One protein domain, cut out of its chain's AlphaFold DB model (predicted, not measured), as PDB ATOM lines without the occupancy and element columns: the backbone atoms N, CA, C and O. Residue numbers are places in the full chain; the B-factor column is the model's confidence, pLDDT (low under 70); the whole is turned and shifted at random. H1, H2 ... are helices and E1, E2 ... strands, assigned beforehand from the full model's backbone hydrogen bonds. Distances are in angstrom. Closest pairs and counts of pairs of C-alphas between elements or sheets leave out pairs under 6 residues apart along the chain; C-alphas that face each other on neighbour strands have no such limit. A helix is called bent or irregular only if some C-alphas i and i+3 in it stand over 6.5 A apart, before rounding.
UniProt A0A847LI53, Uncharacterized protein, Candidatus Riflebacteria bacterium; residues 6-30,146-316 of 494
ATOM      1  N   ARG A   6      33.417  -4.635  35.011       93.12
ATOM      2  CA  ARG A   6      34.058  -3.979  36.149       93.12
ATOM      3  C   ARG A   6      33.000  -3.652  37.193       93.12
ATOM      4  O   ARG A   6      32.219  -2.718  37.030       93.12
ATOM      5  N   LEU A   7      32.965  -4.445  38.259       92.88
ATOM      6  CA  LEU A   7      32.005  -4.315  39.349       92.88
ATOM      7  C   LEU A   7      32.555  -3.378  40.414       92.88
ATOM      8  O   LEU A   7      33.617  -3.638  40.978       92.88
ATOM      9  N   THR A   8      31.812  -2.326  40.732       91.94
ATOM     10  CA  THR A   8      32.139  -1.421  41.836       91.94
ATOM     11  C   THR A   8      31.116  -1.561  42.953       91.94
ATOM     12  O   THR A   8      29.917  -1.418  42.729       91.94
ATOM     13  N   PHE A   9      31.601  -1.814  44.167       90.25
ATOM     14  CA  PHE A   9      30.808  -1.913  45.387       90.25
ATOM     15  C   PHE A   9      31.141  -0.730  46.305       90.25
ATOM     16  O   PHE A   9      32.270  -0.656  46.805       90.25
ATOM     17  N   PRO A  10      30.197   0.188  46.573       86.94
ATOM     18  CA  PRO A  10      30.393   1.217  47.579       86.94
ATOM     19  C   PRO A  10      30.280   0.587  48.974       86.94
ATOM     20  O   PRO A  10      29.267  -0.027  49.320       86.94
ATOM     21  N   THR A  11      31.326   0.737  49.779       82.88
ATOM     22  CA  THR A  11      31.410   0.245  51.162       82.88
ATOM     23  C   THR A  11      31.675   1.407  52.126       82.88
ATOM     24  O   THR A  11      32.084   2.480  51.679       82.88
ATOM     25  N   PRO A  12      31.448   1.239  53.445       77.50
ATOM     26  CA  PRO A  12      31.776   2.274  54.430       77.50
ATOM     27  C   PRO A  12      33.242   2.734  54.378       77.50
ATOM     28  O   PRO A  12      33.514   3.902  54.634       77.50
ATOM     29  N   ASP A  13      34.154   1.839  53.984       81.25
ATOM     30  CA  ASP A  13      35.602   2.085  53.930       81.25
ATOM     31  C   ASP A  13      36.092   2.578  52.548       81.25
ATOM     32  O   ASP A  13      37.295   2.726  52.336       81.25
ATOM     33  N   GLY A  14      35.185   2.808  51.586       82.38
ATOM     34  CA  GLY A  14      35.508   3.229  50.214       82.38
ATOM     35  C   GLY A  14      34.909   2.330  49.126       82.38
ATOM     36  O   GLY A  14      33.991   1.546  49.374       82.38
ATOM     37  N   GLU A  15      35.406   2.439  47.894       87.06
ATOM     38  CA  GLU A  15      34.982   1.590  46.769       87.06
ATOM     39  C   GLU A  15      35.817   0.301  46.713       87.06
ATOM     40  O   GLU A  15      37.046   0.343  46.742       87.06
ATOM     41  N   ARG A  16      35.154  -0.854  46.584       88.94
ATOM     42  CA  ARG A  16      35.803  -2.124  46.225       88.94
ATOM     43  C   ARG A  16      35.500  -2.450  44.773       88.94
ATOM     44  O   ARG A  16      34.334  -2.451  44.381       88.94
ATOM     45  N   VAL A  17      36.536  -2.734  43.994       90.88
ATOM     46  CA  VAL A  17      36.424  -2.952  42.549       90.88
ATOM     47  C   VAL A  17      36.854  -4.373  42.206       90.88
ATOM     48  O   VAL A  17      37.865  -4.857  42.713       90.88
ATOM     49  N   PHE A  18      36.095  -5.032  41.336       91.69
ATOM     50  CA  PHE A  18      36.383  -6.374  40.840       91.69
ATOM     51  C   PHE A  18      36.244  -6.415  39.319       91.69
ATOM     52  O   PHE A  18      35.380  -5.738  38.762       91.69
ATOM     53  N   LEU A  19      37.071  -7.217  38.657       92.50
ATOM     54  CA  LEU A  19      36.869  -7.618  37.268       92.50
ATOM     55  C   LEU A  19      36.220  -8.995  37.250       92.50
ATOM     56  O   LEU A  19      36.664  -9.887  37.969       92.50
ATOM     57  N   LEU A  20      35.178  -9.149  36.443       91.56
ATOM     58  CA  LEU A  20      34.465 -10.401  36.252       91.56
ATOM     59  C   LEU A  20      34.494 -10.772  34.769       91.56
ATOM     60  O   LEU A  20      33.897 -10.076  33.943       91.56
ATOM     61  N   GLY A  21      35.211 -11.848  34.450       88.31
ATOM     62  CA  GLY A  21      35.230 -12.451  33.118       88.31
ATOM     63  C   GLY A  21      34.080 -13.441  32.924       88.31
ATOM     64  O   GLY A  21      33.480 -13.914  33.891       88.31
ATOM     65  N   GLY A  22      33.770 -13.783  31.671       83.31
ATOM     66  CA  GLY A  22      32.727 -14.778  31.368       83.31
ATOM     67  C   GLY A  22      33.115 -16.232  31.634       83.31
ATOM     68  O   GLY A  22      32.281 -17.119  31.491       83.31
ATOM     69  N   ASP A  23      34.346 -16.486  32.073       84.38
ATOM     70  CA  ASP A  23      34.733 -17.727  32.752       84.38
ATOM     71  C   ASP A  23      34.231 -17.783  34.212       84.38
ATOM     72  O   ASP A  23      34.381 -18.802  34.885       84.38
ATOM     73  N   GLY A  24      33.624 -16.698  34.707       83.19
ATOM     74  CA  GLY A  24      33.191 -16.540  36.092       83.19
ATOM     75  C   GLY A  24      34.323 -16.143  37.040       83.19
ATOM     76  O   GLY A  24      34.087 -16.047  38.246       83.19
ATOM     77  N   GLY A  25      35.533 -15.899  36.521       85.88
ATOM     78  CA  GLY A  25      36.686 -15.468  37.299       85.88
ATOM     79  C   GLY A  25      36.470 -14.067  37.859       85.88
ATOM     80  O   GLY A  25      36.352 -13.099  37.107       85.88
ATOM     81  N   LEU A  26      36.412 -13.956  39.190       85.88
ATOM     82  CA  LEU A  26      36.286 -12.682  39.892       85.88
ATOM     83  C   LEU A  26      37.647 -12.261  40.465       85.88
ATOM     84  O   LEU A  26      38.151 -12.855  41.419       85.88
ATOM     85  N   HIS A  27      38.229 -11.203  39.908       88.00
ATOM     86  CA  HIS A  27      39.553 -10.714  40.280       88.00
ATOM     87  C   HIS A  27      39.449  -9.366  41.004       88.00
ATOM     88  O   HIS A  27      38.942  -8.404  40.421       88.00
ATOM     89  N   PRO A  28      39.911  -9.249  42.263       86.19
ATOM     90  CA  PRO A  28      39.941  -7.964  42.948       86.19
ATOM     91  C   PRO A  28      40.909  -7.013  42.239       86.19
ATOM     92  O   PRO A  28      42.049  -7.370  41.943       86.19
ATOM     93  N   VAL A  29      40.462  -5.782  42.005       86.44
ATOM     94  CA  VAL A  29      41.311  -4.699  41.513       86.44
ATOM     95  C   VAL A  29      41.759  -3.902  42.721       86.44
ATOM     96  O   VAL A  29      40.976  -3.165  43.323       86.44
ATOM     97  N   THR A  30      43.027  -4.051  43.092       73.12
ATOM     98  CA  THR A  30      43.628  -3.170  44.088       73.12
ATOM     99  C   THR A  30      43.613  -1.755  43.510       73.12
ATOM    100  O   THR A  30      44.166  -1.554  42.424       73.12
ATOM    101  N   GLU A 146      37.296  -1.824  26.479       82.62
ATOM    102  CA  GLU A 146      37.083  -1.282  27.820       82.62
ATOM    103  C   GLU A 146      36.021  -2.111  28.569       82.62
ATOM    104  O   GLU A 146      34.959  -2.408  28.010       82.62
ATOM    105  N   PRO A 147      36.267  -2.485  29.839       87.38
ATOM    106  CA  PRO A 147      35.324  -3.292  30.598       87.38
ATOM    107  C   PRO A 147      34.019  -2.529  30.839       87.38
ATOM    108  O   PRO A 147      34.007  -1.325  31.100       87.38
ATOM    109  N   VAL A 148      32.899  -3.251  30.828       89.69
ATOM    110  CA  VAL A 148      31.582  -2.672  31.101       89.69
ATOM    111  C   VAL A 148      31.484  -2.322  32.586       89.69
ATOM    112  O   VAL A 148      31.452  -3.196  33.454       89.69
ATOM    113  N   GLU A 149      31.422  -1.026  32.880       91.56
ATOM    114  CA  GLU A 149      31.340  -0.480  34.237       91.56
ATOM    115  C   GLU A 149      29.944  -0.694  34.849       91.56
ATOM    116  O   GLU A 149      28.933  -0.159  34.370       91.56
ATOM    117  N   VAL A 150      29.887  -1.444  35.952       91.62
ATOM    118  CA  VAL A 150      28.662  -1.770  36.695       91.62
ATOM    119  C   VAL A 150      28.802  -1.327  38.148       91.62
ATOM    120  O   VAL A 150      29.735  -1.716  38.851       91.62
ATOM    121  N   LEU A 151      27.827  -0.558  38.629       92.12
ATOM    122  CA  LEU A 151      27.715  -0.216  40.045       92.12
ATOM    123  C   LEU A 151      26.776  -1.205  40.737       92.12
ATOM    124  O   LEU A 151      25.586  -1.269  40.415       92.12
ATOM    125  N   VAL A 152      27.296  -1.935  41.720       93.19
ATOM    126  CA  VAL A 152      26.508  -2.847  42.548       93.19
ATOM    127  C   VAL A 152      26.174  -2.153  43.862       93.19
ATOM    128  O   VAL A 152      27.035  -1.982  44.726       93.19
ATOM    129  N   VAL A 153      24.925  -1.714  44.012       92.44
ATOM    130  CA  VAL A 153      24.493  -0.962  45.197       92.44
ATOM    131  C   VAL A 153      24.065  -1.902  46.332       92.44
ATOM    132  O   VAL A 153      23.377  -2.893  46.080       92.44
ATOM    133  N   PRO A 154      24.415  -1.602  47.596       92.94
ATOM    134  CA  PRO A 154      24.005  -2.428  48.722       92.94
ATOM    135  C   PRO A 154      22.485  -2.413  48.915       92.94
ATOM    136  O   PRO A 154      21.897  -1.354  49.154       92.94
ATOM    137  N   ALA A 155      21.839  -3.580  48.903       93.56
ATOM    138  CA  ALA A 155      20.402  -3.682  49.153       93.56
ATOM    139  C   ALA A 155      20.010  -3.182  50.551       93.56
ATOM    140  O   ALA A 155      18.902  -2.684  50.725       93.56
ATOM    141  N   SER A 156      20.929  -3.222  51.524       91.69
ATOM    142  CA  SER A 156      20.767  -2.658  52.877       91.69
ATOM    143  C   SER A 156      20.331  -1.183  52.876       91.69
ATOM    144  O   SER A 156      19.589  -0.760  53.770       91.69
ATOM    145  N   ARG A 157      20.725  -0.414  51.849       90.12
ATOM    146  CA  ARG A 157      20.360   1.001  51.648       90.12
ATOM    147  C   ARG A 157      18.952   1.193  51.076       90.12
ATOM    148  O   ARG A 157      18.407   2.290  51.160       90.12
ATOM    149  N   GLY A 158      18.357   0.146  50.513       90.69
ATOM    150  CA  GLY A 158      17.009   0.159  49.954       90.69
ATOM    151  C   GLY A 158      15.969  -0.377  50.936       90.69
ATOM    152  O   GLY A 158      16.246  -1.223  51.781       90.69
ATOM    153  N   LEU A 159      14.742   0.121  50.839       92.44
ATOM    154  CA  LEU A 159      13.575  -0.437  51.509       92.44
ATOM    155  C   LEU A 159      12.986  -1.562  50.639       92.44
ATOM    156  O   LEU A 159      12.540  -1.274  49.526       92.44
ATOM    157  N   PRO A 160      12.983  -2.825  51.101       94.44
ATOM    158  CA  PRO A 160      12.445  -3.930  50.320       94.44
ATOM    159  C   PRO A 160      10.918  -3.879  50.269       94.44
ATOM    160  O   PRO A 160      10.260  -3.611  51.275       94.44
ATOM    161  N   PHE A 161      10.356  -4.194  49.107       94.56
ATOM    162  CA  PHE A 161       8.918  -4.324  48.899       94.56
ATOM    163  C   PHE A 161       8.591  -5.553  48.046       94.56
ATOM    164  O   PHE A 161       9.398  -6.017  47.240       94.56
ATOM    165  N   ALA A 162       7.377  -6.063  48.224       94.00
ATOM    166  CA  ALA A 162       6.772  -7.072  47.368       94.00
ATOM    167  C   ALA A 162       5.277  -6.762  47.285       94.00
ATOM    168  O   ALA A 162       4.579  -6.843  48.297       94.00
ATOM    169  N   VAL A 163       4.801  -6.348  46.112       93.62
ATOM    170  CA  VAL A 163       3.425  -5.864  45.929       93.62
ATOM    171  C   VAL A 163       2.740  -6.579  44.765       93.62
ATOM    172  O   VAL A 163       3.375  -6.794  43.727       93.62
ATOM    173  N   PRO A 164       1.463  -6.976  44.917       93.06
ATOM    174  CA  PRO A 164       0.682  -7.512  43.813       93.06
ATOM    175  C   PRO A 164       0.333  -6.401  42.818       93.06
ATOM    176  O   PRO A 164       0.092  -5.255  43.197       93.06
ATOM    177  N   LEU A 165       0.300  -6.750  41.538       93.06
ATOM    178  CA  LEU A 165       0.002  -5.864  40.423       93.06
ATOM    179  C   LEU A 165      -0.962  -6.547  39.443       93.06
ATOM    180  O   LEU A 165      -0.866  -7.752  39.213       93.06
ATOM    181  N   PRO A 166      -1.862  -5.788  38.799       89.50
ATOM    182  CA  PRO A 166      -2.790  -6.348  37.821       89.50
ATOM    183  C   PRO A 166      -2.162  -6.557  36.431       89.50
ATOM    184  O   PRO A 166      -2.819  -7.072  35.534       89.50
ATOM    185  N   PHE A 167      -0.912  -6.138  36.212       91.81
ATOM    186  CA  PHE A 167      -0.230  -6.230  34.919       91.81
ATOM    187  C   PHE A 167       1.286  -6.389  35.075       91.81
ATOM    188  O   PHE A 167       1.870  -5.935  36.060       91.81
ATOM    189  N   GLY A 168       1.912  -6.979  34.052       88.06
ATOM    190  CA  GLY A 168       3.361  -7.185  33.971       88.06
ATOM    191  C   GLY A 168       4.131  -6.143  33.154       88.06
ATOM    192  O   GLY A 168       5.354  -6.150  33.153       88.06
ATOM    193  N   ASP A 169       3.426  -5.254  32.445       88.81
ATOM    194  CA  ASP A 169       4.019  -4.283  31.513       88.81
ATOM    195  C   ASP A 169       4.981  -3.315  32.238       88.81
ATOM    196  O   ASP A 169       4.514  -2.494  33.040       88.81
ATOM    197  N   PRO A 170       6.296  -3.336  31.935       84.44
ATOM    198  CA  PRO A 170       7.295  -2.519  32.625       84.44
ATOM    199  C   PRO A 170       6.998  -1.014  32.614       84.44
ATOM    200  O   PRO A 170       7.291  -0.318  33.591       84.44
ATOM    201  N   VAL A 171       6.386  -0.494  31.544       85.31
ATOM    202  CA  VAL A 171       6.051   0.932  31.414       85.31
ATOM    203  C   VAL A 171       4.911   1.301  32.356       85.31
ATOM    204  O   VAL A 171       4.955   2.355  32.998       85.31
ATOM    205  N   LYS A 172       3.896   0.436  32.469       89.81
ATOM    206  CA  LYS A 172       2.778   0.640  33.400       89.81
ATOM    207  C   LYS A 172       3.230   0.465  34.844       89.81
ATOM    208  O   LYS A 172       2.909   1.314  35.675       89.81
ATOM    209  N   VAL A 173       4.020  -0.575  35.126       89.88
ATOM    210  CA  VAL A 173       4.564  -0.824  36.471       89.88
ATOM    211  C   VAL A 173       5.363   0.379  36.938       89.88
ATOM    212  O   VAL A 173       5.107   0.887  38.023       89.88
ATOM    213  N   ARG A 174       6.240   0.926  36.093       87.12
ATOM    214  CA  ARG A 174       7.032   2.111  36.436       87.12
ATOM    215  C   ARG A 174       6.190   3.325  36.850       87.12
ATOM    216  O   ARG A 174       6.647   4.119  37.667       87.12
ATOM    217  N   ARG A 175       4.996   3.505  36.276       87.00
ATOM    218  CA  ARG A 175       4.103   4.629  36.612       87.00
ATOM    219  C   ARG A 175       3.327   4.391  37.903       87.00
ATOM    220  O   ARG A 175       3.138   5.330  38.662       87.00
ATOM    221  N   VAL A 176       2.871   3.161  38.128       90.44
ATOM    222  CA  VAL A 176       1.981   2.826  39.251       90.44
ATOM    223  C   VAL A 176       2.753   2.484  40.520       90.44
ATOM    224  O   VAL A 176       2.330   2.862  41.607       90.44
ATOM    225  N   LEU A 177       3.895   1.808  40.395       90.56
ATOM    226  CA  LEU A 177       4.678   1.325  41.527       90.56
ATOM    227  C   LEU A 177       5.097   2.445  42.500       90.56
ATOM    228  O   LEU A 177       4.914   2.245  43.697       90.56
ATOM    229  N   PRO A 178       5.595   3.619  42.053       89.44
ATOM    230  CA  PRO A 178       5.937   4.700  42.973       89.44
ATOM    231  C   PRO A 178       4.740   5.197  43.784       89.44
ATOM    232  O   PRO A 178       4.879   5.390  44.985       89.44
ATOM    233  N   GLU A 179       3.577   5.381  43.153       90.12
ATOM    234  CA  GLU A 179       2.368   5.856  43.841       90.12
ATOM    235  C   GLU A 179       1.861   4.810  44.840       90.12
ATOM    236  O   GLU A 179       1.657   5.121  46.008       90.12
ATOM    237  N   LEU A 180       1.800   3.538  44.430       91.31
ATOM    238  CA  LEU A 180       1.378   2.442  45.305       91.31
ATOM    239  C   LEU A 180       2.291   2.302  46.532       91.31
ATOM    240  O   LEU A 180       1.821   2.065  47.640       91.31
ATOM    241  N   LEU A 181       3.605   2.462  46.356       91.44
ATOM    242  CA  LEU A 181       4.547   2.392  47.471       91.44
ATOM    243  C   LEU A 181       4.458   3.609  48.399       91.44
ATOM    244  O   LEU A 181       4.669   3.436  49.597       91.44
ATOM    245  N   ARG A 182       4.119   4.804  47.898       89.69
ATOM    246  CA  ARG A 182       3.859   5.979  48.754       89.69
ATOM    247  C   ARG A 182       2.638   5.791  49.643       89.69
ATOM    248  O   ARG A 182       2.661   6.237  50.785       89.69
ATOM    249  N   ASP A 183       1.617   5.103  49.143       88.25
ATOM    250  CA  ASP A 183       0.416   4.803  49.926       88.25
ATOM    251  C   ASP A 183       0.692   3.776  51.038       88.25
ATOM    252  O   ASP A 183       0.065   3.810  52.096       88.25
ATOM    253  N   VAL A 184       1.643   2.859  50.815       86.69
ATOM    254  CA  VAL A 184       1.978   1.777  51.759       86.69
ATOM    255  C   VAL A 184       3.054   2.188  52.768       86.69
ATOM    256  O   VAL A 184       2.995   1.787  53.931       86.69
ATOM    257  N   PHE A 185       4.056   2.958  52.343       86.00
ATOM    258  CA  PHE A 185       5.221   3.287  53.158       86.00
ATOM    259  C   PHE A 185       5.278   4.775  53.497       86.00
ATOM    260  O   PHE A 185       5.397   5.639  52.629       86.00
ATOM    261  N   VAL A 186       5.304   5.067  54.798       82.75
ATOM    262  CA  VAL A 186       5.502   6.427  55.308       82.75
ATOM    263  C   VAL A 186       6.899   6.925  54.926       82.75
ATOM    264  O   VAL A 186       7.900   6.277  55.227       82.75
ATOM    265  N   GLY A 187       6.969   8.099  54.296       82.75
ATOM    266  CA  GLY A 187       8.232   8.781  53.988       82.75
ATOM    267  C   GLY A 187       8.831   8.478  52.613       82.75
ATOM    268  O   GLY A 187       9.887   9.025  52.298       82.75
ATOM    269  N   ILE A 188       8.174   7.665  51.776       87.88
ATOM    270  CA  ILE A 188       8.516   7.614  50.348       87.88
ATOM    271  C   ILE A 188       8.020   8.902  49.685       87.88
ATOM    272  O   ILE A 188       6.853   9.266  49.795       87.88
ATOM    273  N   ASP A 189       8.913   9.585  48.972       84.88
ATOM    274  CA  ASP A 189       8.614  10.829  48.262       84.88
ATOM    275  C   ASP A 189       8.903  10.712  46.751       84.88
ATOM    276  O   ASP A 189       9.168   9.634  46.209       84.88
ATOM    277  N   ALA A 190       8.788  11.822  46.022       81.69
ATOM    278  CA  ALA A 190       9.027  11.849  44.581       81.69
ATOM    279  C   ALA A 190      10.497  11.661  44.176       81.69
ATOM    280  O   ALA A 190      10.772  11.238  43.053       81.69
ATOM    281  N   GLY A 191      11.444  11.970  45.052       82.38
ATOM    282  CA  GLY A 191      12.881  11.813  44.846       82.38
ATOM    283  C   GLY A 191      13.385  10.374  44.970       82.38
ATOM    284  O   GLY A 191      14.517  10.107  44.559       82.38
ATOM    285  N   TRP A 192      12.567   9.450  45.482       88.25
ATOM    286  CA  TRP A 192      12.945   8.045  45.621       88.25
ATOM    287  C   TRP A 192      13.125   7.353  44.267       88.25
ATOM    288  O   TRP A 192      12.504   7.701  43.257       88.25
ATOM    289  N   ARG A 193      14.008   6.355  44.252       87.94
ATOM    290  CA  ARG A 193      14.322   5.520  43.089       87.94
ATOM    291  C   ARG A 193      13.954   4.080  43.383       87.94
ATOM    292  O   ARG A 193      14.046   3.643  44.523       87.94
ATOM    293  N   PHE A 194      13.561   3.339  42.360       90.44
ATOM    294  CA  PHE A 194      13.011   2.003  42.538       90.44
ATOM    295  C   PHE A 194      13.733   1.034  41.612       90.44
ATOM    296  O   PHE A 194      13.871   1.311  40.426       90.44
ATOM    297  N   ALA A 195      14.170  -0.092  42.156       92.31
ATOM    298  CA  ALA A 195      14.665  -1.230  41.397       92.31
ATOM    299  C   ALA A 195      13.687  -2.385  41.629       92.31
ATOM    300  O   ALA A 195      13.352  -2.661  42.781       92.31
ATOM    301  N   TRP A 196      13.200  -3.043  40.580       93.38
ATOM    302  CA  TRP A 196      12.246  -4.147  40.712       93.38
ATOM    303  C   TRP A 196      12.392  -5.208  39.631       93.38
ATOM    304  O   TRP A 196      12.804  -4.945  38.504       93.38
ATOM    305  N   LEU A 197      11.920  -6.398  39.978       92.19
ATOM    306  CA  LEU A 197      11.598  -7.467  39.051       92.19
ATOM    307  C   LEU A 197      10.087  -7.679  39.075       92.19
ATOM    308  O   LEU A 197       9.463  -7.626  40.136       92.19
ATOM    309  N   VAL A 198       9.497  -7.878  37.898       92.00
ATOM    310  CA  VAL A 198       8.064  -8.151  37.738       92.00
ATOM    311  C   VAL A 198       7.892  -9.552  37.198       92.00
ATOM    312  O   VAL A 198       8.497  -9.913  36.192       92.00
ATOM    313  N   GLN A 199       7.087 -10.338  37.899       91.50
ATOM    314  CA  GLN A 199       6.951 -11.769  37.669       91.50
ATOM    315  C   GLN A 199       5.482 -12.199  37.795       91.50
ATOM    316  O   GLN A 199       4.738 -11.581  38.564       91.50
ATOM    317  N   PRO A 200       5.045 -13.237  37.062       89.75
ATOM    318  CA  PRO A 200       3.719 -13.819  37.246       89.75
ATOM    319  C   PRO A 200       3.615 -14.483  38.625       89.75
ATOM    320  O   PRO A 200       4.553 -15.151  39.061       89.75
ATOM    321  N   ALA A 201       2.470 -14.320  39.285       85.94
ATOM    322  CA  ALA A 201       2.144 -14.892  40.588       85.94
ATOM    323  C   ALA A 201       0.660 -15.316  40.613       85.94
ATOM    324  O   ALA A 201      -0.206 -14.583  41.098       85.94
ATOM    325  N   GLY A 202       0.367 -16.502  40.068       83.81
ATOM    326  CA  GLY A 202      -1.005 -16.972  39.843       83.81
ATOM    327  C   GLY A 202      -1.709 -16.143  38.766       83.81
ATOM    328  O   GLY A 202      -1.123 -15.874  37.720       83.81
ATOM    329  N   ASP A 203      -2.932 -15.688  39.048       84.00
ATOM    330  CA  ASP A 203      -3.721 -14.831  38.143       84.00
ATOM    331  C   ASP A 203      -3.270 -13.356  38.141       84.00
ATOM    332  O   ASP A 203      -3.822 -12.520  37.422       84.00
ATOM    333  N   GLN A 204      -2.286 -13.006  38.973       89.81
ATOM    334  CA  GLN A 204      -1.770 -11.649  39.123       89.81
ATOM    335  C   GLN A 204      -0.276 -11.577  38.812       89.81
ATOM    336  O   GLN A 204       0.408 -12.580  38.618       89.81
ATOM    337  N   TRP A 205       0.244 -10.357  38.781       93.44
ATOM    338  CA  TRP A 205       1.671 -10.081  38.728       93.44
ATOM    339  C   TRP A 205       2.167  -9.671  40.110       93.44
ATOM    340  O   TRP A 205       1.407  -9.181  40.942       93.44
ATOM    341  N   ARG A 206       3.459  -9.840  40.366       93.44
ATOM    342  CA  ARG A 206       4.121  -9.345  41.571       93.44
ATOM    343  C   ARG A 206       5.331  -8.522  41.171       93.44
ATOM    344  O   ARG A 206       6.152  -8.984  40.384       93.44
ATOM    345  N   ALA A 207       5.440  -7.323  41.735       94.62
ATOM    346  CA  ALA A 207       6.682  -6.566  41.723       94.62
ATOM    347  C   ALA A 207       7.416  -6.777  43.046       94.62
ATOM    348  O   ALA A 207       6.913  -6.393  44.104       94.62
ATOM    349  N   THR A 208       8.610  -7.354  42.965       95.12
ATOM    350  CA  THR A 208       9.530  -7.506  44.095       95.12
ATOM    351  C   THR A 208      10.715  -6.586  43.869       95.12
ATOM    352  O   THR A 208      11.310  -6.598  42.789       95.12
ATOM    353  N   GLY A 209      11.075  -5.777  44.861       95.44
ATOM    354  CA  GLY A 209      12.150  -4.823  44.656       95.44
ATOM    355  C   GLY A 209      12.613  -4.046  45.872       95.44
ATOM    356  O   GLY A 209      12.333  -4.408  47.013       95.44
ATOM    357  N   LEU A 210      13.375  -2.990  45.594       94.56
ATOM    358  CA  LEU A 210      14.018  -2.106  46.559       94.56
ATOM    359  C   LEU A 210      13.749  -0.644  46.189       94.56
ATOM    360  O   LEU A 210      13.921  -0.240  45.037       94.56
ATOM    361  N   ALA A 211      13.331   0.148  47.173       93.12
ATOM    362  CA  ALA A 211      13.113   1.583  47.046       93.12
ATOM    363  C   ALA A 211      14.225   2.347  47.783       93.12
ATOM    364  O   ALA A 211      14.457   2.120  48.967       93.12
ATOM    365  N   PHE A 212      14.921   3.246  47.097       91.25
ATOM    366  CA  PHE A 212      16.078   3.978  47.606       91.25
ATOM    367  C   PHE A 212      15.746   5.464  47.775       91.25
ATOM    368  O   PHE A 212      15.181   6.059  46.850       91.25
ATOM    369  N   PRO A 213      16.124   6.090  48.902       89.00
ATOM    370  CA  PRO A 213      15.899   7.512  49.109       89.00
ATOM    371  C   PRO A 213      16.777   8.358  48.175       89.00
ATOM    372  O   PRO A 213      17.893   7.982  47.803       89.00
ATOM    373  N   GLY A 214      16.275   9.540  47.814       81.88
ATOM    374  CA  GLY A 214      16.959  10.450  46.893       81.88
ATOM    375  C   GLY A 214      18.361  10.859  47.362       81.88
ATOM    376  O   GLY A 214      19.273  10.921  46.540       81.88
ATOM    377  N   SER A 215      18.552  11.061  48.670       80.06
ATOM    378  CA  SER A 215      19.833  11.440  49.287       80.06
ATOM    379  C   SER A 215      20.942  10.405  49.075       80.06
ATOM    380  O   SER A 215      22.064  10.780  48.748       80.06
ATOM    381  N   GLU A 216      20.628   9.112  49.186       74.25
ATOM    382  CA  GLU A 216      21.576   8.008  48.958       74.25
ATOM    383  C   GLU A 216      21.932   7.887  47.471       74.25
ATOM    384  O   GLU A 216      23.089   7.718  47.091       74.25
ATOM    385  N   THR A 217      20.936   8.052  46.597       72.06
ATOM    386  CA  THR A 217      21.137   7.926  45.144       72.06
ATOM    387  C   THR A 217      21.836   9.137  44.522       72.06
ATOM    388  O   THR A 217      22.324   9.052  43.394       72.06
ATOM    389  N   ALA A 218      21.899  10.274  45.225       67.06
ATOM    390  CA  ALA A 218      22.513  11.503  44.730       67.06
ATOM    391  C   ALA A 218      24.007  11.318  44.417       67.06
ATOM    392  O   ALA A 218      24.456  11.738  43.350       67.06
ATOM    393  N   ALA A 219      24.749  10.617  45.280       66.50
ATOM    394  CA  ALA A 219      26.165  10.318  45.063       66.50
ATOM    395  C   ALA A 219      26.385   9.466  43.798       66.50
ATOM    396  O   ALA A 219      27.266   9.754  42.989       66.50
ATOM    397  N   TRP A 220      25.521   8.474  43.566       69.38
ATOM    398  CA  TRP A 220      25.580   7.604  42.382       69.38
ATOM    399  C   TRP A 220      25.202   8.346  41.092       69.38
ATOM    400  O   TRP A 220      25.676   8.015  40.004       69.38
ATOM    401  N   ASN A 221      24.358   9.375  41.210       61.12
ATOM    402  CA  ASN A 221      23.926  10.219  40.099       61.12
ATOM    403  C   ASN A 221      24.964  11.277  39.693       61.12
ATOM    404  O   ASN A 221      24.940  11.713  38.545       61.12
ATOM    405  N   LEU A 222      25.862  11.702  40.586       54.03
ATOM    406  CA  LEU A 222      26.924  12.659  40.242       54.03
ATOM    407  C   LEU A 222      28.022  12.015  39.380       54.03
ATOM    408  O   LEU A 222      28.545  12.660  38.479       54.03
ATOM    409  N   ALA A 223      28.286  10.719  39.563       59.09
ATOM    410  CA  ALA A 223      29.190   9.927  38.724       59.09
ATOM    411  C   ALA A 223      28.494   9.338  37.472       59.09
ATOM    412  O   ALA A 223      28.895   8.293  36.962       59.09
ATOM    413  N   ALA A 224      27.397   9.949  37.000       54.56
ATOM    414  CA  ALA A 224      26.411   9.283  36.144       54.56
ATOM    415  C   ALA A 224      26.925   8.753  34.798       54.56
ATOM    416  O   ALA A 224      26.362   7.777  34.303       54.56
ATOM    417  N   GLU A 225      27.945   9.367  34.206       63.16
ATOM    418  CA  GLU A 225      28.497   8.927  32.916       63.16
ATOM    419  C   GLU A 225      29.382   7.681  33.041       63.16
ATOM    420  O   GLU A 225      29.635   7.017  32.044       63.16
ATOM    421  N   ARG A 226      29.780   7.312  34.266       73.00
ATOM    422  CA  ARG A 226      30.673   6.177  34.525       73.00
ATOM    423  C   ARG A 226      29.984   4.819  34.395       73.00
ATOM    424  O   ARG A 226      30.637   3.861  34.021       73.00
ATOM    425  N   TRP A 227      28.694   4.707  34.723       85.25
ATOM    426  CA  TRP A 227      28.045   3.403  34.944       85.25
ATOM    427  C   TRP A 227      27.050   3.033  33.846       85.25
ATOM    428  O   TRP A 227      26.065   3.757  33.633       85.25
ATOM    429  N   ARG A 228      27.258   1.865  33.226       86.38
ATOM    430  CA  ARG A 228      26.337   1.275  32.247       86.38
ATOM    431  C   ARG A 228      25.104   0.665  32.910       86.38
ATOM    432  O   ARG A 228      24.009   0.833  32.382       86.38
ATOM    433  N   LEU A 229      25.287   0.000  34.050       88.75
ATOM    434  CA  LEU A 229      24.231  -0.634  34.842       88.75
ATOM    435  C   LEU A 229      24.399  -0.245  36.316       88.75
ATOM    436  O   LEU A 229      25.523  -0.212  36.824       88.75
ATOM    437  N   VAL A 230      23.291   0.041  37.004       90.69
ATOM    438  CA  VAL A 230      23.280   0.241  38.460       90.69
ATOM    439  C   VAL A 230      22.262  -0.718  39.065       90.69
ATOM    440  O   VAL A 230      21.058  -0.519  38.922       90.69
ATOM    441  N   VAL A 231      22.738  -1.759  39.745       92.88
ATOM    442  CA  VAL A 231      21.902  -2.881  40.197       92.88
ATOM    443  C   VAL A 231      22.101  -3.160  41.688       92.88
ATOM    444  O   VAL A 231      23.233  -3.118  42.170       92.88
ATOM    445  N   PRO A 232      21.037  -3.448  42.455       94.44
ATOM    446  CA  PRO A 232      21.183  -3.937  43.821       94.44
ATOM    447  C   PRO A 232      21.810  -5.333  43.893       94.44
ATOM    448  O   PRO A 232      21.416  -6.229  43.149       94.44
ATOM    449  N   ASP A 233      22.716  -5.550  44.846       94.69
ATOM    450  CA  ASP A 233      23.350  -6.860  45.083       94.69
ATOM    451  C   ASP A 233      22.345  -8.008  45.302       94.69
ATOM    452  O   ASP A 233      22.553  -9.110  44.801       94.69
ATOM    453  N   ALA A 234      21.211  -7.748  45.960       94.69
ATOM    454  CA  ALA A 234      20.151  -8.738  46.167       94.69
ATOM    455  C   ALA A 234      19.537  -9.288  44.862       94.69
ATOM    456  O   ALA A 234      18.954 -10.370  44.878       94.69
ATOM    457  N   PHE A 235      19.648  -8.573  43.735       94.06
ATOM    458  CA  PHE A 235      19.174  -9.048  42.426       94.06
ATOM    459  C   PHE A 235      20.199  -9.903  41.678       94.06
ATOM    460  O   PHE A 235      19.854 -10.522  40.675       94.06
ATOM    461  N   LEU A 236      21.439  -9.949  42.165       94.38
ATOM    462  CA  LEU A 236      22.508 -10.782  41.616       94.38
ATOM    463  C   LEU A 236      22.583 -12.154  42.302       94.38
ATOM    464  O   LEU A 236      23.414 -12.979  41.934       94.38
ATOM    465  N   VAL A 237      21.725 -12.404  43.296       94.25
ATOM    466  CA  VAL A 237      21.661 -13.688  43.996       94.25
ATOM    467  C   VAL A 237      21.165 -14.769  43.024       94.25
ATOM    468  O   VAL A 237      20.105 -14.581  42.416       94.25
ATOM    469  N   PRO A 238      21.888 -15.895  42.871       90.88
ATOM    470  CA  PRO A 238      21.494 -16.973  41.976       90.88
ATOM    471  C   PRO A 238      20.106 -17.506  42.320       90.88
ATOM    472  O   PRO A 238      19.804 -17.803  43.478       90.88
ATOM    473  N   ALA A 239      19.273 -17.640  41.290       88.00
ATOM    474  CA  ALA A 239      17.960 -18.248  41.407       88.00
ATOM    475  C   ALA A 239      18.109 -19.774  41.552       88.00
ATOM    476  O   ALA A 239      18.676 -20.409  40.659       88.00
ATOM    477  N   PRO A 240      17.628 -20.372  42.652       88.75
ATOM    478  CA  PRO A 240      17.631 -21.816  42.829       88.75
ATOM    479  C   PRO A 240      16.537 -22.480  41.984       88.75
ATOM    480  O   PRO A 240      15.535 -21.861  41.621       88.75
ATOM    481  N   SER A 241      16.712 -23.772  41.710       84.44
ATOM    482  CA  SER A 241      15.688 -24.607  41.080       84.44
ATOM    483  C   SER A 241      14.582 -24.911  42.094       84.44
ATOM    484  O   SER A 241      14.695 -25.848  42.885       84.44
ATOM    485  N   GLY A 242      13.526 -24.102  42.087       86.69
ATOM    486  CA  GLY A 242      12.365 -24.263  42.957       86.69
ATOM    487  C   GLY A 242      12.363 -23.361  44.190       86.69
ATOM    488  O   GLY A 242      13.196 -22.465  44.355       86.69
ATOM    489  N   ARG A 243      11.396 -23.613  45.076       91.31
ATOM    490  CA  ARG A 243      11.148 -22.777  46.250       91.31
ATOM    491  C   ARG A 243      12.237 -22.933  47.288       91.31
ATOM    492  O   ARG A 243      12.376 -23.979  47.919       91.31
ATOM    493  N   ALA A 244      12.962 -21.850  47.525       94.25
ATOM    494  CA  ALA A 244      14.044 -21.829  48.491       94.25
ATOM    495  C   ALA A 244      14.254 -20.436  49.082       94.25
ATOM    496  O   ALA A 244      13.776 -19.417  48.578       94.25
ATOM    497  N   VAL A 245      14.996 -20.406  50.182       95.75
ATOM    498  CA  VAL A 245      15.480 -19.177  50.802       95.75
ATOM    499  C   VAL A 245      16.993 -19.189  50.690       95.75
ATOM    500  O   VAL A 245      17.644 -20.118  51.161       95.75
ATOM    501  N   VAL A 246      17.556 -18.157  50.075       95.75
ATOM    502  CA  VAL A 246      19.002 -17.986  49.952       95.75
ATOM    503  C   VAL A 246      19.433 -16.884  50.907       95.75
ATOM    504  O   VAL A 246      18.979 -15.743  50.800       95.75
ATOM    505  N   ARG A 247      20.305 -17.218  51.858       95.94
ATOM    506  CA  ARG A 247      20.970 -16.239  52.713       95.94
ATOM    507  C   ARG A 247      22.187 -15.699  51.980       95.94
ATOM    508  O   ARG A 247      23.200 -16.387  51.877       95.94
ATOM    509  N   PHE A 248      22.085 -14.478  51.476       95.50
ATOM    510  CA  PHE A 248      23.150 -13.861  50.699       95.50
ATOM    511  C   PHE A 248      24.039 -12.964  51.566       95.50
ATOM    512  O   PHE A 248      23.572 -12.307  52.498       95.50
ATOM    513  N   THR A 249      25.329 -12.929  51.239       95.62
ATOM    514  CA  THR A 249      26.318 -11.992  51.787       95.62
ATOM    515  C   THR A 249      27.062 -11.317  50.638       95.62
ATOM    516  O   THR A 249      27.616 -11.988  49.766       95.62
ATOM    517  N   ALA A 250      27.084  -9.988  50.652       93.19
ATOM    518  CA  ALA A 250      27.784  -9.124  49.711       93.19
ATOM    519  C   ALA A 250      28.641  -8.093  50.482       93.19
ATOM    520  O   ALA A 250      28.432  -7.897  51.680       93.19
ATOM    521  N   PRO A 251      29.598  -7.400  49.834       89.25
ATOM    522  CA  PRO A 251      30.516  -6.481  50.520       89.25
ATOM    523  C   PRO A 251      29.871  -5.372  51.366       89.25
ATOM    524  O   PRO A 251      30.506  -4.886  52.296       89.25
ATOM    525  N   GLY A 252      28.638  -4.957  51.056       86.25
ATOM    526  CA  GLY A 252      27.927  -3.888  51.772       86.25
ATOM    527  C   GLY A 252      26.553  -4.278  52.321       86.25
ATOM    528  O   GLY A 252      25.862  -3.436  52.903       86.25
ATOM    529  N   SER A 253      26.111  -5.522  52.121       92.38
ATOM    530  CA  SER A 253      24.806  -5.970  52.602       92.38
ATOM    531  C   SER A 253      24.743  -7.481  52.817       92.38
ATOM    532  O   SER A 253      25.507  -8.254  52.242       92.38
ATOM    533  N   ALA A 254      23.809  -7.897  53.664       94.44
ATOM    534  CA  ALA A 254      23.464  -9.290  53.878       94.44
ATOM    535  C   ALA A 254      21.956  -9.403  54.120       94.44
ATOM    536  O   ALA A 254      21.301  -8.443  54.546       94.44
ATOM    537  N   GLY A 255      21.388 -10.568  53.831       95.69
ATOM    538  CA  GLY A 255      19.951 -10.770  53.942       95.69
ATOM    539  C   GLY A 255      19.482 -12.120  53.428       95.69
ATOM    540  O   GLY A 255      20.258 -13.055  53.248       95.69
ATOM    541  N   LEU A 256      18.178 -12.206  53.194       96.00
ATOM    542  CA  LEU A 256      17.483 -13.333  52.598       96.00
ATOM    543  C   LEU A 256      16.851 -12.905  51.273       96.00
ATOM    544  O   LEU A 256      16.104 -11.923  51.222       96.00
ATOM    545  N   ALA A 257      17.099 -13.684  50.229       96.25
ATOM    546  CA  ALA A 257      16.346 -13.675  48.985       96.25
ATOM    547  C   ALA A 257      15.454 -14.922  48.971       96.25
ATOM    548  O   ALA A 257      15.935 -16.046  49.110       96.25
ATOM    549  N   CYS A 258      14.143 -14.723  48.887       95.06
ATOM    550  CA  CYS A 258      13.161 -15.799  48.949       95.06
ATOM    551  C   CYS A 258      12.592 -16.040  47.553       95.06
ATOM    552  O   CYS A 258      12.001 -15.129  46.964       95.06
ATOM    553  N   PHE A 259      12.755 -17.259  47.054       94.62
ATOM    554  CA  PHE A 259      12.355 -17.671  45.716       94.62
ATOM    555  C   PHE A 259      11.136 -18.586  45.782       94.62
ATOM    556  O   PHE A 259      11.029 -19.409  46.694       94.62
ATOM    557  N   ASP A 260      10.186 -18.399  44.873       92.25
ATOM    558  CA  ASP A 260       9.001 -19.252  44.761       92.25
ATOM    559  C   ASP A 260       9.297 -20.576  44.037       92.25
ATOM    560  O   ASP A 260      10.443 -20.883  43.715       92.25
ATOM    561  N   ASP A 261       8.257 -21.381  43.815       89.94
ATOM    562  CA  ASP A 261       8.365 -22.707  43.198       89.94
ATOM    563  C   ASP A 261       8.896 -22.667  41.750       89.94
ATOM    564  O   ASP A 261       9.452 -23.657  41.285       89.94
ATOM    565  N   ASP A 262       8.810 -21.516  41.073       89.38
ATOM    566  CA  ASP A 262       9.355 -21.294  39.728       89.38
ATOM    567  C   ASP A 262      10.800 -20.742  39.764       89.38
ATOM    568  O   ASP A 262      11.347 -20.348  38.730       89.38
ATOM    569  N   GLY A 263      11.421 -20.646  40.949       88.88
ATOM    570  CA  GLY A 263      12.737 -20.021  41.126       88.88
ATOM    571  C   GLY A 263      12.706 -18.498  40.952       88.88
ATOM    572  O   GLY A 263      13.733 -17.870  40.689       88.88
ATOM    573  N   ARG A 264      11.533 -17.866  41.071       91.19
ATOM    574  CA  ARG A 264      11.360 -16.423  40.883       91.19
ATOM    575  C   ARG A 264      11.448 -15.682  42.211       91.19
ATOM    576  O   ARG A 264      10.977 -16.151  43.245       91.19
ATOM    577  N   LEU A 265      12.068 -14.503  42.196       93.12
ATOM    578  CA  LEU A 265      12.308 -13.708  43.401       93.12
ATOM    579  C   LEU A 265      11.003 -13.123  43.970       93.12
ATOM    580  O   LEU A 265      10.512 -12.076  43.546       93.12
ATOM    581  N   GLY A 266      10.470 -13.770  45.003       92.38
ATOM    582  CA  GLY A 266       9.211 -13.386  45.632       92.38
ATOM    583  C   GLY A 266       9.352 -12.369  46.764       92.38
ATOM    584  O   GLY A 266       8.422 -11.595  46.995       92.38
ATOM    585  N   ARG A 267      10.477 -12.368  47.493       93.75
ATOM    586  CA  ARG A 267      10.691 -11.463  48.636       93.75
ATOM    587  C   ARG A 267      12.170 -11.232  48.928       93.75
ATOM    588  O   ARG A 267      12.980 -12.143  48.802       93.75
ATOM    589  N   ILE A 268      12.493 -10.034  49.418       95.69
ATOM    590  CA  ILE A 268      13.799  -9.695  49.999       95.69
ATOM    591  C   ILE A 268      13.598  -9.308  51.468       95.69
ATOM    592  O   ILE A 268      12.676  -8.558  51.796       95.69
ATOM    593  N   ALA A 269      14.460  -9.801  52.356       94.31
ATOM    594  CA  ALA A 269      14.544  -9.367  53.749       94.31
ATOM    595  C   ALA A 269      16.006  -9.083  54.107       94.31
ATOM    596  O   ALA A 269      16.884  -9.861  53.764       94.31
ATOM    597  N   LEU A 270      16.282  -7.969  54.780       94.19
ATOM    598  CA  LEU A 270      17.650  -7.479  54.979       94.19
ATOM    599  C   LEU A 270      18.092  -7.639  56.434       94.19
ATOM    600  O   LEU A 270      17.300  -7.417  57.355       94.19
ATOM    601  N   GLU A 271      19.362  -7.989  56.637       92.12
ATOM    602  CA  GLU A 271      19.999  -7.963  57.955       92.12
ATOM    603  C   GLU A 271      20.103  -6.522  58.486       92.12
ATOM    604  O   GLU A 271      20.101  -5.548  57.732       92.12
ATOM    605  N   GLY A 272      20.131  -6.370  59.815       84.62
ATOM    606  CA  GLY A 272      20.266  -5.064  60.474       84.62
ATOM    607  C   GLY A 272      18.986  -4.222  60.569       84.62
ATOM    608  O   GLY A 272      19.013  -3.159  61.177       84.62
ATOM    609  N   ARG A 273      17.843  -4.691  60.042       83.06
ATOM    610  CA  ARG A 273      16.545  -3.980  60.126       83.06
ATOM    611  C   ARG A 273      15.625  -4.437  61.265       83.06
ATOM    612  O   ARG A 273      14.429  -4.175  61.227       83.06
ATOM    613  N   GLY A 274      16.157  -5.171  62.244       82.19
ATOM    614  CA  GLY A 274      15.370  -5.716  63.361       82.19
ATOM    615  C   GLY A 274      14.342  -6.783  62.957       82.19
ATOM    616  O   GLY A 274      13.481  -7.141  63.753       82.19
ATOM    617  N   LEU A 275      14.413  -7.293  61.722       84.94
ATOM    618  CA  LEU A 275      13.508  -8.325  61.226       84.94
ATOM    619  C   LEU A 275      13.926  -9.710  61.747       84.94
ATOM    620  O   LEU A 275      15.114 -10.043  61.695       84.94
ATOM    621  N   PRO A 276      12.977 -10.564  62.172       88.56
ATOM    622  CA  PRO A 276      13.274 -11.931  62.581       88.56
ATOM    623  C   PRO A 276      13.511 -12.809  61.342       88.56
ATOM    624  O   PRO A 276      12.648 -13.585  60.933       88.56
ATOM    625  N   LEU A 277      14.693 -12.687  60.727       90.12
ATOM    626  CA  LEU A 277      15.055 -13.413  59.503       90.12
ATOM    627  C   LEU A 277      14.837 -14.934  59.593       90.12
ATOM    628  O   LEU A 277      14.281 -15.483  58.643       90.12
ATOM    629  N   PRO A 278      15.154 -15.627  60.709       88.94
ATOM    630  CA  PRO A 278      14.868 -17.058  60.825       88.94
ATOM    631  C   PRO A 278      13.375 -17.390  60.713       88.94
ATOM    632  O   PRO A 278      13.008 -18.414  60.144       88.94
ATOM    633  N   LEU A 279      12.501 -16.519  61.229       89.25
ATOM    634  CA  LEU A 279      11.051 -16.699  61.147       89.25
ATOM    635  C   LEU A 279      10.538 -16.424  59.729       89.25
ATOM    636  O   LEU A 279       9.691 -17.162  59.237       89.25
ATOM    637  N   ILE A 280      11.089 -15.412  59.053       89.25
ATOM    638  CA  ILE A 280      10.777 -15.126  57.644       89.25
ATOM    639  C   ILE A 280      11.191 -16.303  56.756       89.25
ATOM    640  O   ILE A 280      10.401 -16.729  55.918       89.25
ATOM    641  N   ALA A 281      12.390 -16.852  56.971       90.44
ATOM    642  CA  ALA A 281      12.884 -18.010  56.238       90.44
ATOM    643  C   ALA A 281      11.960 -19.224  56.402       90.44
ATOM    644  O   ALA A 281      11.476 -19.754  55.406       90.44
ATOM    645  N   ARG A 282      11.643 -19.596  57.651       88.75
ATOM    646  CA  ARG A 282      10.753 -20.729  57.972       88.75
ATOM    647  C   ARG A 282       9.331 -20.546  57.449       88.75
ATOM    648  O   ARG A 282       8.677 -21.516  57.087       88.75
ATOM    649  N   GLY A 283       8.840 -19.307  57.429       88.81
ATOM    650  CA  GLY A 283       7.536 -18.983  56.854       88.81
ATOM    651  C   GLY A 283       7.512 -19.085  55.327       88.81
ATOM    652  O   GLY A 283       6.440 -19.244  54.747       88.81
ATOM    653  N   TRP A 284       8.671 -18.994  54.669       90.44
ATOM    654  CA  TRP A 284       8.770 -19.093  53.219       90.44
ATOM    655  C   TRP A 284       9.059 -20.512  52.744       90.44
ATOM    656  O   TRP A 284       8.359 -20.984  51.855       90.44
ATOM    657  N   ALA A 285      10.048 -21.196  53.312       85.50
ATOM    658  CA  ALA A 285      10.404 -22.566  52.959       85.50
ATOM    659  C   ALA A 285      10.647 -23.400  54.223       85.50
ATOM    660  O   ALA A 285      11.096 -22.891  55.248       85.50
ATOM    661  N   THR A 286      10.349 -24.695  54.136       75.06
ATOM    662  CA  THR A 286      10.584 -25.657  55.222       75.06
ATOM    663  C   THR A 286      12.053 -26.064  55.333       75.06
ATOM    664  O   THR A 286      12.498 -26.429  56.420       75.06
ATOM    665  N   ALA A 287      12.799 -25.990  54.230       82.62
ATOM    666  CA  ALA A 287      14.231 -26.253  54.191       82.62
ATOM    667  C   ALA A 287      15.046 -25.114  54.826       82.62
ATOM    668  O   ALA A 287      14.622 -23.954  54.845       82.62
ATOM    669  N   GLU A 288      16.238 -25.447  55.324       85.62
ATOM    670  CA  GLU A 288      17.168 -24.439  55.829       85.62
ATOM    671  C   GLU A 288      17.652 -23.504  54.707       85.62
ATOM    672  O   GLU A 288      17.792 -23.938  53.560       85.62
ATOM    673  N   PRO A 289      17.920 -22.220  55.013       89.50
ATOM    674  CA  PRO A 289      18.431 -21.289  54.021       89.50
ATOM    675  C   PRO A 289      19.783 -21.721  53.456       89.50
ATOM    676  O   PRO A 289      20.717 -21.998  54.207       89.50
ATOM    677  N   VAL A 290      19.918 -21.675  52.133       92.38
ATOM    678  CA  VAL A 290      21.192 -21.919  51.448       92.38
ATOM    679  C   VAL A 290      22.070 -20.679  51.583       92.38
ATOM    680  O   VAL A 290      21.629 -19.573  51.276       92.38
ATOM    681  N   ALA A 291      23.305 -20.832  52.058       93.06
ATOM    682  CA  ALA A 291      24.246 -19.720  52.142       93.06
ATOM    683  C   ALA A 291      24.837 -19.407  50.759       93.06
ATOM    684  O   ALA A 291      25.285 -20.309  50.061       93.06
ATOM    685  N   CYS A 292      24.868 -18.129  50.392       93.50
ATOM    686  CA  CYS A 292      25.433 -17.634  49.141       93.50
ATOM    687  C   CYS A 292      26.343 -16.439  49.434       93.50
ATOM    688  O   CYS A 292      25.904 -15.430  49.993       93.50
ATOM    689  N   ARG A 293      27.608 -16.513  49.026       94.50
ATOM    690  CA  ARG A 293      28.527 -15.371  49.065       94.50
ATOM    691  C   ARG A 293      28.701 -14.855  47.652       94.50
ATOM    692  O   ARG A 293      29.266 -15.535  46.811       94.50
ATOM    693  N   LEU A 294      28.227 -13.638  47.395       89.88
ATOM    694  CA  LEU A 294      28.087 -13.123  46.030       89.88
ATOM    695  C   LEU A 294      29.411 -13.128  45.245       89.88
ATOM    696  O   LEU A 294      29.423 -13.396  44.052       89.88
ATOM    697  N   LEU A 295      30.530 -12.855  45.924       88.94
ATOM    698  CA  LEU A 295      31.860 -12.832  45.305       88.94
ATOM    699  C   LEU A 295      32.429 -14.231  45.008       88.94
ATOM    700  O   LEU A 295      33.364 -14.339  44.225       88.94
ATOM    701  N   GLU A 296      31.897 -15.281  45.634       92.06
ATOM    702  CA  GLU A 296      32.292 -16.675  45.376       92.06
ATOM    703  C   GLU A 296      31.472 -17.280  44.216       92.06
ATOM    704  O   GLU A 296      31.903 -18.239  43.586       92.06
ATOM    705  N   GLU A 297      30.338 -16.663  43.867       90.69
ATOM    706  CA  GLU A 297      29.388 -17.109  42.834       90.69
ATOM    707  C   GLU A 297      29.591 -16.387  41.485       90.69
ATOM    708  O   GLU A 297      28.630 -16.019  40.802       90.69
ATOM    709  N   GLY A 298      30.845 -16.148  41.087       88.31
ATOM    710  CA  GLY A 298      31.195 -15.285  39.948       88.31
ATOM    711  C   GLY A 298      30.489 -15.648  38.633       88.31
ATOM    712  O   GLY A 298      29.933 -14.769  37.977       88.31
ATOM    713  N   GLY A 299      30.411 -16.937  38.286       90.12
ATOM    714  CA  GLY A 299      29.713 -17.391  37.074       90.12
ATOM    715  C   GLY A 299      28.205 -17.105  37.088       90.12
ATOM    716  O   GLY A 299      27.639 -16.672  36.084       90.12
ATOM    717  N   ALA A 300      27.544 -17.275  38.236       89.69
ATOM    718  CA  ALA A 300      26.121 -16.972  38.365       89.69
ATOM    719  C   ALA A 300      25.850 -15.461  38.321       89.69
ATOM    720  O   ALA A 300      24.893 -15.019  37.676       89.69
ATOM    721  N   VAL A 301      26.718 -14.666  38.956       91.81
ATOM    722  CA  VAL A 301      26.672 -13.200  38.895       91.81
ATOM    723  C   VAL A 301      26.879 -12.716  37.460       91.81
ATOM    724  O   VAL A 301      26.133 -11.850  37.005       91.81
ATOM    725  N   TYR A 302      27.825 -13.306  36.724       92.38
ATOM    726  CA  TYR A 302      28.075 -12.985  35.318       92.38
ATOM    727  C   TYR A 302      26.815 -13.199  34.472       92.38
ATOM    728  O   TYR A 302      26.343 -12.272  33.811       92.38
ATOM    729  N   GLY A 303      26.195 -14.379  34.578       90.25
ATOM    730  CA  GLY A 303      24.960 -14.686  33.852       90.25
ATOM    731  C   GLY A 303      23.769 -13.807  34.259       90.25
ATOM    732  O   GLY A 303      22.898 -13.516  33.436       90.25
ATOM    733  N   ALA A 304      23.706 -13.353  35.516       90.62
ATOM    734  CA  ALA A 304      22.698 -12.387  35.954       90.62
ATOM    735  C   ALA A 304      22.920 -11.002  35.319       90.62
ATOM    736  O   ALA A 304      21.963 -10.380  34.855       90.62
ATOM    737  N   LEU A 305      24.169 -10.537  35.257       91.94
ATOM    738  CA  LEU A 305      24.533  -9.251  34.662       91.94
ATOM    739  C   LEU A 305      24.323  -9.223  33.148       91.94
ATOM    740  O   LEU A 305      23.753  -8.256  32.648       91.94
ATOM    741  N   GLU A 306      24.703 -10.281  32.425       91.19
ATOM    742  CA  GLU A 306      24.425 -10.386  30.985       91.19
ATOM    743  C   GLU A 306      22.924 -10.299  30.696       91.19
ATOM    744  O   GLU A 306      22.495  -9.540  29.824       91.19
ATOM    745  N   ARG A 307      22.107 -11.010  31.482       88.12
ATOM    746  CA  ARG A 307      20.646 -10.970  31.350       88.12
ATOM    747  C   ARG A 307      20.097  -9.564  31.579       88.12
ATOM    748  O   ARG A 307      19.269  -9.097  30.803       88.12
ATOM    749  N   LEU A 308      20.578  -8.880  32.616       88.25
ATOM    750  CA  LEU A 308      20.185  -7.505  32.918       88.25
ATOM    751  C   LEU A 308      20.688  -6.502  31.873       88.25
ATOM    752  O   LEU A 308      20.071  -5.466  31.683       88.25
ATOM    753  N   LEU A 309      21.784  -6.770  31.172       85.38
ATOM    754  CA  LEU A 309      22.232  -5.890  30.093       85.38
ATOM    755  C   LEU A 309      21.421  -6.068  28.812       85.38
ATOM    756  O   LEU A 309      21.168  -5.079  28.123       85.38
ATOM    757  N   GLY A 310      20.999  -7.300  28.512       80.25
ATOM    758  CA  GLY A 310      20.094  -7.583  27.398       80.25
ATOM    759  C   GLY A 310      18.683  -7.045  27.646       80.25
ATOM    760  O   GLY A 310      18.084  -6.431  26.765       80.25
ATOM    761  N   GLU A 311      18.177  -7.215  28.869       78.19
ATOM    762  CA  GLU A 311      16.836  -6.803  29.282       78.19
ATOM    763  C   GLU A 311      16.887  -6.034  30.618       78.19
ATOM    764  O   GLU A 311      16.513  -6.566  31.667       78.19
ATOM    765  N   PRO A 312      17.312  -4.753  30.612       62.62
ATOM    766  CA  PRO A 312      17.524  -3.971  31.841       62.62
ATOM    767  C   PRO A 312      16.278  -3.810  32.711       62.62
ATOM    768  O   PRO A 312      16.384  -3.620  33.927       62.62
ATOM    769  N   GLY A 313      15.094  -3.958  32.109       73.50
ATOM    770  CA  GLY A 313      13.828  -4.053  32.823       73.50
ATOM    771  C   GLY A 313      13.644  -2.948  33.867       73.50
ATOM    772  O   GLY A 313      14.024  -1.796  33.666       73.50
ATOM    773  N   GLY A 314      13.022  -3.304  34.991       79.56
ATOM    774  CA  GLY A 314      12.866  -2.426  36.153       79.56
ATOM    775  C   GLY A 314      14.000  -2.503  37.172       79.56
ATOM    776  O   GLY A 314      13.971  -1.774  38.160       79.56
ATOM    777  N   ALA A 315      14.962  -3.407  36.978       85.81
ATOM    778  CA  ALA A 315      16.015  -3.696  37.949       85.81
ATOM    779  C   ALA A 315      17.172  -2.697  37.869       85.81
ATOM    780  O   ALA A 315      17.863  -2.478  38.865       85.81
ATOM    781  N   ASP A 316      17.351  -2.073  36.706       87.00
ATOM    782  CA  ASP A 316      18.370  -1.062  36.490       87.00
ATOM    783  C   ASP A 316      17.957   0.316  37.038       87.00
ATOM    784  O   ASP A 316      17.061   1.003  36.530       87.00
TER     785      ASP A 316
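Overview. This is residues 6 to 30 and 146 to 316 of the 494 residues of an uncharacterized protein of Candidatus Riflebacteria bacterium (UniProt A0A847LI53). Three small, strongly twisted sheets make up this rounded domain, and each has a helix packed on a face: H4 on E3 E2 E1 E4 E8, H1 on E5 E7 E6, and H3 on E11 E10 E9 E12. The second and third sheets meet where edge strand E11 packs on E5 and E7. Along the 196 printed residues come E1 E2 E3 E4 E5 H1 E6 E7 H2 E8 E9 E10 E11 H3 E12 H4, four named helices and twelve named strands. Sheet E5 E7 E6 is antiparallel, the other two are mixed, and the class is mixed. The whole is compact, with a radius of gyration of the C-alphas of 16.2 A and spans of 46 by 40 by 34 A.

Along the chain. Find C-alpha 6 at (34.058, -3.979, 36.149), where E1 begins, residues 6 to 11; E2, 14 to 20, and E3, 26 to 29, follow. After the cut read E4, 148 to 153, and E5, 159 to 165. H1, 170 to 184, spans 20.3 A and is only just irregular, with C-alphas 175 and 178 6.6 A apart. E6, 193 to 201, spans 23.9 A and E7, 204 to 212, 25.2 A. Next come H2, 214 to 222, E8, 229 to 232, E9, 244 to 250, E10, 253 to 259, E11, 265 to 270, H3, 277 to 284, and E12, 290 to 293. H4, 298 to 310, spans 18.4 A and ends at C-alpha 310 (20.094, -7.583, 27.398).

Arrangement. E1 E2 E3 is a meander, each strand the antiparallel neighbour of the one before; look at N 9 and O 16, 2.8 A, and N 27 and O 19, 2.8 A. E4 is parallel to E1, N 8 and O 150 at 2.9 A, and to E8, N 151 and O 229 at 2.9 A. H4 is on this sheet, 8.6 A high, across the strands; H2 only grazes it. In the split strand-helix-strand unit E5, H1, E6, right-handed, E7 lies between the strands; N 161 and O 209 are 2.9 A apart, N 197 and O 208 2.9 A. E5 and E11 touch, closest at C-alphas 160 and 268, 5.9 A. E9 E10 E11 is another meander, with N 248 and O 255 at 2.9 A and N 258 and O 267 at 2.8 A; E12 is parallel to E9, N 247 and O 290 at 2.8 A. H3 is on this sheet, 9.0 A high, along the strands. Every O i to N i+4 pair is within hydrogen-bond range in H3 and H4, against 9 of 11 in H1 and 3 of 5 in H2.

Size, cuts and confidence. The farthest C-alphas, of Thr 30 and Asp 203, are 49.1 A apart. Residues 31 to 145 are not printed, and C-alphas 30 and 146 lie 17.6 A apart across this cut. The link E8 to E9 is long. Residues 218 to 225 and 312 have pLDDT under 70.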